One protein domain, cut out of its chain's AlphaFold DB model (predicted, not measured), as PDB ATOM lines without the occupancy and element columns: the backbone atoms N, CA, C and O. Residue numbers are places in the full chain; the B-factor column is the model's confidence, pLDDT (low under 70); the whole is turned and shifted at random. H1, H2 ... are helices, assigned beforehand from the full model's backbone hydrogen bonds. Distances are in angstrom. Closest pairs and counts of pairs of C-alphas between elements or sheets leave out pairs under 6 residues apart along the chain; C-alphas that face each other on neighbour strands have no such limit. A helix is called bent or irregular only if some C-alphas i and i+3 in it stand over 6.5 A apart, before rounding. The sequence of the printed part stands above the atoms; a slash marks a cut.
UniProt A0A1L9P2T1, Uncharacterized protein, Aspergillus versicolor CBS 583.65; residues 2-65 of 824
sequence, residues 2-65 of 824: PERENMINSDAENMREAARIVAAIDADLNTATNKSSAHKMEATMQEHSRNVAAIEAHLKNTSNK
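What this domain is: This is residues 2 to 65 of the 824 residues of an uncharacterized protein of Aspergillus versicolor CBS 583.65 (UniProt A0A1L9P2T1). Two long helices, H1 and H2, joined by a tight link, make a long V: H2 folds back along H1, and the gap between them widens away from the link, to 20.2 A between the C-alphas of Pro 2 and Lys 65, the first and last printed residues. The outline is a rod of 52 by 21 by 9 A. The printed part has 64 residues with two named helices, H1 then H2, and no named strand; its class is all helix. It is only just loose, close to extended, with a radius of gyration of the C-alphas of 15.8 A.

How they stand to each other: H1, residues 2 to 31, and H2, residues 35 to 63, are near each other, with 10 pairs of C-alphas within 10 A and the closest 8.3 A apart. Residues 2 to 17 of H1 stand free, as do residues 33 to 39, of which 35 to 39 belong to H2, and residues 56 to 65, of which 56 to 63 belong to H2. In H1 every O i to N i+4 pair is within hydrogen-bond range; in H2, 23 of 25 are.

Where its parts are: H1 measures 44.3 A from C-alpha 2 at (-26.678, -40.869, 0.843) to C-alpha 31. H2 measures 41.8 A and ends with C-alpha 63 at (-31.839, -20.371, 3.488); it is irregular, C-alphas 36 and 39 being 7.2 A apart.

The domain as a whole: The two C-alphas farthest apart, of Pro 2 and Lys 35, are 53.2 A apart. The printed part has no cut. Its mean pLDDT is 76.4, under 70 at residues 2 to 5, 7, 31 to 37 and 63 to 65.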
ATOM      1  N   PRO A   2     -25.453 -40.930   1.667       57.66
ATOM      2  CA  PRO A   2     -26.678 -40.869   0.843       57.66
ATOM      3  C   PRO A   2     -27.552 -39.618   1.075       57.66
ATOM      4  O   PRO A   2     -28.196 -39.127   0.156       57.66
ATOM      5  N   GLU A   3     -27.526 -39.029   2.274       58.00
ATOM      6  CA  GLU A   3     -28.263 -37.789   2.576       58.00
ATOM      7  C   GLU A   3     -27.812 -36.587   1.724       58.00
ATOM      8  O   GLU A   3     -28.622 -35.721   1.398       58.00
ATOM      9  N   ARG A   4     -26.534 -36.543   1.313       55.16
ATOM     10  CA  ARG A   4     -25.997 -35.451   0.486       55.16
ATOM     11  C   ARG A   4     -26.491 -35.544  -0.958       55.16
ATOM     12  O   ARG A   4     -26.784 -34.516  -1.558       55.16
ATOM     13  N   GLU A   5     -26.612 -36.757  -1.491       66.88
ATOM     14  CA  GLU A   5     -27.147 -37.006  -2.836       66.88
ATOM     15  C   GLU A   5     -28.648 -36.702  -2.892       66.88
ATOM     16  O   GLU A   5     -29.096 -36.007  -3.802       66.88
ATOM     17  N   ASN A   6     -29.412 -37.100  -1.869       75.69
ATOM     18  CA  ASN A   6     -30.840 -36.778  -1.769       75.69
ATOM     19  C   ASN A   6     -31.107 -35.260  -1.737       75.69
ATOM     20  O   ASN A   6     -32.049 -34.790  -2.374       75.69
ATOM     21  N   MET A   7     -30.268 -34.483  -1.042       69.56
ATOM     22  CA  MET A   7     -30.399 -33.022  -1.003       69.56
ATOM     23  C   MET A   7     -30.061 -32.369  -2.354       69.56
ATOM     24  O   MET A   7     -30.810 -31.515  -2.819       69.56
ATOM     25  N   ILE A   8     -28.985 -32.810  -3.021       76.75
ATOM     26  CA  ILE A   8     -28.598 -32.317  -4.357       76.75
ATOM     27  C   ILE A   8     -29.686 -32.626  -5.396       76.75
ATOM     28  O   ILE A   8     -29.998 -31.776  -6.231       76.75
ATOM     29  N   ASN A   9     -30.296 -33.812  -5.329       81.00
ATOM     30  CA  ASN A   9     -31.385 -34.197  -6.225       81.00
ATOM     31  C   ASN A   9     -32.640 -33.332  -6.012       81.00
ATOM     32  O   ASN A   9     -33.232 -32.891  -6.995       81.00
ATOM     33  N   SER A  10     -32.996 -33.022  -4.760       81.06
ATOM     34  CA  SER A  10     -34.125 -32.136  -4.432       81.06
ATOM     35  C   SER A  10     -33.914 -30.704  -4.945       81.06
ATOM     36  O   SER A  10     -34.783 -30.149  -5.617       81.06
ATOM     37  N   ASP A  11     -32.731 -30.115  -4.727       73.75
ATOM     38  CA  ASP A  11     -32.405 -28.777  -5.246       73.75
ATOM     39  C   ASP A  11     -32.427 -28.741  -6.790       73.75
ATOM     40  O   ASP A  11     -32.936 -27.789  -7.388       73.75
ATOM     41  N   ALA A  12     -31.942 -29.797  -7.453       80.31
ATOM     42  CA  ALA A  12     -31.988 -29.918  -8.911       80.31
ATOM     43  C   ALA A  12     -33.418 -30.079  -9.464       80.31
ATOM     44  O   ALA A  12     -33.715 -29.585 -10.553       80.31
ATOM     45  N   GLU A  13     -34.308 -30.753  -8.736       86.06
ATOM     46  CA  GLU A  13     -35.715 -30.924  -9.110       86.06
ATOM     47  C   GLU A  13     -36.505 -29.616  -8.944       86.06
ATOM     48  O   GLU A  13     -37.185 -29.193  -9.881       86.06
ATOM     49  N   ASN A  14     -36.294 -28.892  -7.838       82.12
ATOM     50  CA  ASN A  14     -36.858 -27.555  -7.613       82.12
ATOM     51  C   ASN A  14     -36.453 -26.555  -8.718       82.12
ATOM     52  O   ASN A  14     -37.286 -25.796  -9.215       82.12
ATOM     53  N   MET A  15     -35.186 -26.579  -9.149       76.38
ATOM     54  CA  MET A  15     -34.693 -25.728 -10.244       76.38
ATOM     55  C   MET A  15     -35.305 -26.091 -11.608       76.38
ATOM     56  O   MET A  15     -35.569 -25.203 -12.420       76.38
ATOM     57  N   ARG A  16     -35.566 -27.380 -11.871       86.19
ATOM     58  CA  ARG A  16     -36.265 -27.825 -13.093       86.19
ATOM     59  C   ARG A  16     -37.727 -27.388 -13.104       86.19
ATOM     60  O   ARG A  16     -38.216 -26.989 -14.158       86.19
ATOM     61  N   GLU A  17     -38.407 -27.427 -11.961       84.69
ATOM     62  CA  GLU A  17     -39.800 -26.986 -11.862       84.69
ATOM     63  C   GLU A  17     -39.925 -25.468 -12.058       84.69
ATOM     64  O   GLU A  17     -40.752 -25.016 -12.849       84.69
ATOM     65  N   ALA A  18     -39.022 -24.678 -11.468       79.25
ATOM     66  CA  ALA A  18     -38.943 -23.239 -11.728       79.25
ATOM     67  C   ALA A  18     -38.744 -22.921 -13.226       79.25
ATOM     68  O   ALA A  18     -39.411 -22.040 -13.767       79.25
ATOM     69  N   ALA A  19     -37.884 -23.674 -13.924       79.38
ATOM     70  CA  ALA A  19     -37.674 -23.510 -15.364       79.38
ATOM     71  C   ALA A  19     -38.913 -23.883 -16.205       79.38
ATOM     72  O   ALA A  19     -39.202 -23.207 -17.193       79.38
ATOM     73  N   ARG A  20     -39.680 -24.914 -15.809       87.19
ATOM     74  CA  ARG A  20     -40.959 -25.267 -16.457       87.19
ATOM     75  C   ARG A  20     -42.003 -24.163 -16.292       87.19
ATOM     76  O   ARG A  20     -42.681 -23.838 -17.261       87.19
ATOM     77  N   ILE A  21     -42.099 -23.568 -15.100       81.94
ATOM     78  CA  ILE A  21     -43.025 -22.459 -14.821       81.94
ATOM     79  C   ILE A  21     -42.694 -21.255 -15.713       81.94
ATOM     80  O   ILE A  21     -43.593 -20.712 -16.349       81.94
ATOM     81  N   VAL A  22     -41.416 -20.879 -15.845       79.56
ATOM     82  CA  VAL A  22     -40.999 -19.793 -16.756       79.56
ATOM     83  C   VAL A  22     -41.337 -20.113 -18.220       79.56
ATOM     84  O   VAL A  22     -41.896 -19.269 -18.913       79.56
ATOM     85  N   ALA A  23     -41.089 -21.344 -18.681       81.31
ATOM     86  CA  ALA A  23     -41.423 -21.745 -20.050       81.31
ATOM     87  C   ALA A  23     -42.941 -21.737 -20.340       81.31
ATOM     88  O   ALA A  23     -43.351 -21.419 -21.456       81.31
ATOM     89  N   ALA A  24     -43.780 -22.059 -19.347       80.69
ATOM     90  CA  ALA A  24     -45.236 -21.957 -19.469       80.69
ATOM     91  C   ALA A  24     -45.703 -20.493 -19.582       80.69
ATOM     92  O   ALA A  24     -46.557 -20.184 -20.410       80.69
ATOM     93  N   ILE A  25     -45.086 -19.583 -18.820       74.44
ATOM     94  CA  ILE A  25     -45.367 -18.139 -18.873       74.44
ATOM     95  C   ILE A  25     -45.077 -17.567 -20.265       74.44
ATOM     96  O   ILE A  25     -45.907 -16.842 -20.817       74.44
ATOM     97  N   ASP A  26     -43.936 -17.925 -20.858       76.56
ATOM     98  CA  ASP A  26     -43.580 -17.487 -22.211       76.56
ATOM     99  C   ASP A  26     -44.538 -18.060 -23.274       76.56
ATOM    100  O   ASP A  26     -44.858 -17.381 -24.252       76.56
ATOM    101  N   ALA A  27     -45.051 -19.282 -23.093       80.50
ATOM    102  CA  ALA A  27     -46.049 -19.865 -23.995       80.50
ATOM    103  C   ALA A  27     -47.406 -19.130 -23.922       80.50
ATOM    104  O   ALA A  27     -47.986 -18.796 -24.960       80.50
ATOM    105  N   ASP A  28     -47.882 -18.813 -22.716       74.62
ATOM    106  CA  ASP A  28     -49.148 -18.099 -22.510       74.62
ATOM    107  C   ASP A  28     -49.072 -16.636 -22.989       74.62
ATOM    108  O   ASP A  28     -50.002 -16.143 -23.636       74.62
ATOM    109  N   LEU A  29     -47.940 -15.952 -22.777       72.75
ATOM    110  CA  LEU A  29     -47.696 -14.603 -23.309       72.75
ATOM    111  C   LEU A  29     -47.782 -14.549 -24.841       72.75
ATOM    112  O   LEU A  29     -48.349 -13.606 -25.396       72.75
ATOM    113  N   ASN A  30     -47.269 -15.570 -25.533       74.56
ATOM    114  CA  ASN A  30     -47.275 -15.628 -26.996       74.56
ATOM    115  C   ASN A  30     -48.660 -15.929 -27.607       74.56
ATOM    116  O   ASN A  30     -48.874 -15.655 -28.788       74.56
ATOM    117  N   THR A  31     -49.619 -16.455 -26.836       69.75
ATOM    118  CA  THR A  31     -50.975 -16.771 -27.336       69.75
ATOM    119  C   THR A  31     -52.015 -15.675 -27.055       69.75
ATOM    120  O   THR A  31     -53.093 -15.665 -27.655       69.75
ATOM    121  N   ALA A  32     -51.702 -14.695 -26.203       58.03
ATOM    122  CA  ALA A  32     -52.644 -13.695 -25.693       58.03
ATOM    123  C   ALA A  32     -52.868 -12.453 -26.599       58.03
ATOM    124  O   ALA A  32     -52.883 -11.323 -26.113       58.03
ATOM    125  N   THR A  33     -53.113 -12.619 -27.905       59.09
ATOM    126  CA  THR A  33     -53.255 -11.488 -28.861       59.09
ATOM    127  C   THR A  33     -54.664 -10.880 -29.000       59.09
ATOM    128  O   THR A  33     -54.827  -9.863 -29.676       59.09
ATOM    129  N   ASN A  34     -55.695 -11.432 -28.349       60.59
ATOM    130  CA  ASN A  34     -57.082 -10.948 -28.451       60.59
ATOM    131  C   ASN A  34     -57.540 -10.166 -27.210       60.59
ATOM    132  O   ASN A  34     -57.527 -10.700 -26.110       60.59
ATOM    133  N   LYS A  35     -58.062  -8.942 -27.390       58.88
ATOM    134  CA  LYS A  35     -58.369  -7.957 -26.318       58.88
ATOM    135  C   LYS A  35     -59.262  -8.438 -25.155       58.88
ATOM    136  O   LYS A  35     -59.245  -7.814 -24.101       58.88
ATOM    137  N   SER A  36     -59.999  -9.541 -25.303       56.88
ATOM    138  CA  SER A  36     -60.726 -10.183 -24.192       56.88
ATOM    139  C   SER A  36     -59.816 -10.937 -23.201       56.88
ATOM    140  O   SER A  36     -60.300 -11.371 -22.155       56.88
ATOM    141  N   SER A  37     -58.527 -11.127 -23.506       59.09
ATOM    142  CA  SER A  37     -57.556 -11.809 -22.639       59.09
ATOM    143  C   SER A  37     -57.004 -10.917 -21.526       59.09
ATOM    144  O   SER A  37     -56.536 -11.454 -20.530       59.09
ATOM    145  N   ALA A  38     -57.077  -9.585 -21.647       70.31
ATOM    146  CA  ALA A  38     -56.345  -8.657 -20.779       70.31
ATOM    147  C   ALA A  38     -56.636  -8.851 -19.277       70.31
ATOM    148  O   ALA A  38     -55.700  -8.978 -18.495       70.31
ATOM    149  N   HIS A  39     -57.905  -8.980 -18.874       75.62
ATOM    150  CA  HIS A  39     -58.249  -9.252 -17.468       75.62
ATOM    151  C   HIS A  39     -57.907 -10.677 -17.008       75.62
ATOM    152  O   HIS A  39     -57.631 -10.880 -15.828       75.62
ATOM    153  N   LYS A  40     -57.883 -11.670 -17.911       79.31
ATOM    154  CA  LYS A  40     -57.377 -13.011 -17.568       79.31
ATOM    155  C   LYS A  40     -55.862 -12.983 -17.359       79.31
ATOM    156  O   LYS A  40     -55.387 -13.566 -16.395       79.31
ATOM    157  N   MET A  41     -55.140 -12.260 -18.214       78.81
ATOM    158  CA  MET A  41     -53.692 -12.064 -18.132       78.81
ATOM    159  C   MET A  41     -53.293 -11.271 -16.879       78.81
ATOM    160  O   MET A  41     -52.311 -11.595 -16.225       78.81
ATOM    161  N   GLU A  42     -54.079 -10.266 -16.490       84.19
ATOM    162  CA  GLU A  42     -53.881  -9.535 -15.234       84.19
ATOM    163  C   GLU A  42     -54.093 -10.440 -14.007       84.19
ATOM    164  O   GLU A  42     -53.297 -10.400 -13.067       84.19
ATOM    165  N   ALA A  43     -55.114 -11.305 -14.028       84.62
ATOM    166  CA  ALA A  43     -55.349 -12.280 -12.966       84.62
ATOM    167  C   ALA A  43     -54.210 -13.313 -12.858       84.62
ATOM    168  O   ALA A  43     -53.701 -13.529 -11.756       84.62
ATOM    169  N   THR A  44     -53.749 -13.890 -13.977       85.12
ATOM    170  CA  THR A  44     -52.614 -14.831 -13.971       85.12
ATOM    171  C   THR A  44     -51.308 -14.151 -13.560       85.12
ATOM    172  O   THR A  44     -50.561 -14.717 -12.767       85.12
ATOM    173  N   MET A  45     -51.055 -12.904 -13.977       84.56
ATOM    174  CA  MET A  45     -49.900 -12.127 -13.503       84.56
ATOM    175  C   MET A  45     -49.949 -11.855 -11.992       84.56
ATOM    176  O   MET A  45     -48.915 -11.938 -11.326       84.56
ATOM    177  N   GLN A  46     -51.120 -11.555 -11.418       90.06
ATOM    178  CA  GLN A  46     -51.256 -11.395  -9.965       90.06
ATOM    179  C   GLN A  46     -51.045 -12.714  -9.213       90.06
ATOM    180  O   GLN A  46     -50.390 -12.722  -8.170       90.06
ATOM    181  N   GLU A  47     -51.564 -13.828  -9.729       91.50
ATOM    182  CA  GLU A  47     -51.347 -15.159  -9.158       91.50
ATOM    183  C   GLU A  47     -49.869 -15.568  -9.224       91.50
ATOM    184  O   GLU A  47     -49.294 -15.996  -8.226       91.50
ATOM    185  N   HIS A  48     -49.205 -15.334 -10.354       83.81
ATOM    186  CA  HIS A  48     -47.775 -15.591 -10.507       83.81
ATOM    187  C   HIS A  48     -46.912 -14.689  -9.623       83.81
ATOM    188  O   HIS A  48     -45.957 -15.173  -9.026       83.81
ATOM    189  N   SER A  49     -47.273 -13.415  -9.451       88.94
ATOM    190  CA  SER A  49     -46.606 -12.521  -8.496       88.94
ATOM    191  C   SER A  49     -46.703 -13.051  -7.057       88.94
ATOM    192  O   SER A  49     -45.710 -13.055  -6.326       88.94
ATOM    193  N   ARG A  50     -47.861 -13.605  -6.661       91.69
ATOM    194  CA  ARG A  50     -48.026 -14.288  -5.363       91.69
ATOM    195  C   ARG A  50     -47.191 -15.566  -5.275       91.69
ATOM    196  O   ARG A  50     -46.572 -15.791  -4.240       91.69
ATOM    197  N   ASN A  51     -47.120 -16.363  -6.341       90.81
ATOM    198  CA  ASN A  51     -46.320 -17.592  -6.370       90.81
ATOM    199  C   ASN A  51     -44.812 -17.297  -6.312       90.81
ATOM    200  O   ASN A  51     -44.103 -17.941  -5.545       90.81
ATOM    201  N   VAL A  52     -44.322 -16.277  -7.023       89.62
ATOM    202  CA  VAL A  52     -42.929 -15.805  -6.923       89.62
ATOM    203  C   VAL A  52     -42.636 -15.281  -5.517       89.62
ATOM    204  O   VAL A  52     -41.629 -15.667  -4.929       89.62
ATOM    205  N   ALA A  53     -43.532 -14.486  -4.922       87.69
ATOM    206  CA  ALA A  53     -43.381 -14.030  -3.538       87.69
ATOM    207  C   ALA A  53     -43.393 -15.192  -2.522       87.69
ATOM    208  O   ALA A  53     -42.645 -15.162  -1.545       87.69
ATOM    209  N   ALA A  54     -44.194 -16.236  -2.758       90.81
ATOM    210  CA  ALA A  54     -44.220 -17.445  -1.940       90.81
ATOM    211  C   ALA A  54     -42.938 -18.281  -2.098       90.81
ATOM    212  O   ALA A  54     -42.403 -18.754  -1.096       90.81
ATOM    213  N   ILE A  55     -42.400 -18.409  -3.316       87.50
ATOM    214  CA  ILE A  55     -41.111 -19.063  -3.589       87.50
ATOM    215  C   ILE A  55     -39.966 -18.270  -2.948       87.50
ATOM    216  O   ILE A  55     -39.125 -18.863  -2.281       87.50
ATOM    217  N   GLU A  56     -39.953 -16.939  -3.051       84.12
ATOM    218  CA  GLU A  56     -38.985 -16.095  -2.342       84.12
ATOM    219  C   GLU A  56     -39.082 -16.247  -0.821       84.12
ATOM    220  O   GLU A  56     -38.056 -16.346  -0.148       84.12
ATOM    221  N   ALA A  57     -40.294 -16.265  -0.261       85.94
ATOM    222  CA  ALA A  57     -40.505 -16.475   1.167       85.94
ATOM    223  C   ALA A  57     -40.061 -17.881   1.601       85.94
ATOM    224  O   ALA A  57     -39.452 -18.034   2.660       85.94
ATOM    225  N   HIS A  58     -40.304 -18.901   0.772       80.50
ATOM    226  CA  HIS A  58     -39.842 -20.263   1.010       80.50
ATOM    227  C   HIS A  58     -38.312 -20.351   0.942       80.50
ATOM    228  O   HIS A  58     -37.710 -20.877   1.869       80.50
ATOM    229  N   LEU A  59     -37.671 -19.757  -0.071       80.31
ATOM    230  CA  LEU A  59     -36.211 -19.686  -0.209       80.31
ATOM    231  C   LEU A  59     -35.551 -18.897   0.930       80.31
ATOM    232  O   LEU A  59     -34.524 -19.321   1.450       80.31
ATOM    233  N   LYS A  60     -36.151 -17.789   1.384       77.38
ATOM    234  CA  LYS A  60     -35.699 -17.058   2.582       77.38
ATOM    235  C   LYS A  60     -35.828 -17.934   3.837       77.38
ATOM    236  O   LYS A  60     -34.901 -17.988   4.642       77.38
ATOM    237  N   ASN A  61     -36.922 -18.687   3.974       76.19
ATOM    238  CA  ASN A  61     -37.143 -19.600   5.098       76.19
ATOM    239  C   ASN A  61     -36.274 -20.870   5.066       76.19
ATOM    240  O   ASN A  61     -35.919 -21.355   6.138       76.19
ATOM    241  N   THR A  62     -35.909 -21.414   3.901       70.38
ATOM    242  CA  THR A  62     -34.996 -22.567   3.790       70.38
ATOM    243  C   THR A  62     -33.532 -22.145   3.869       70.38
ATOM    244  O   THR A  62     -32.753 -22.827   4.528       70.38
ATOM    245  N   SER A  63     -33.163 -20.986   3.311       60.94
ATOM    246  CA  SER A  63     -31.839 -20.371   3.488       60.94
ATOM    247  C   SER A  63     -31.532 -20.143   4.973       60.94
ATOM    248  O   SER A  63     -30.519 -20.624   5.480       60.94
ATOM    249  N   ASN A  64     -32.477 -19.546   5.711       52.12
ATOM    250  CA  ASN A  64     -32.367 -19.327   7.159       52.12
ATOM    251  C   ASN A  64     -32.530 -20.611   8.004       52.12
ATOM    252  O   ASN A  64     -32.367 -20.564   9.222       52.12
ATOM    253  N   LYS A  65     -32.861 -21.752   7.380       50.78
ATOM    254  CA  LYS A  65     -32.982 -23.075   8.017       50.78
ATOM    255  C   LYS A  65     -31.981 -24.103   7.497       50.78
ATOM    256  O   LYS A  65     -32.113 -25.279   7.834       50.78
TER     257      LYS A  65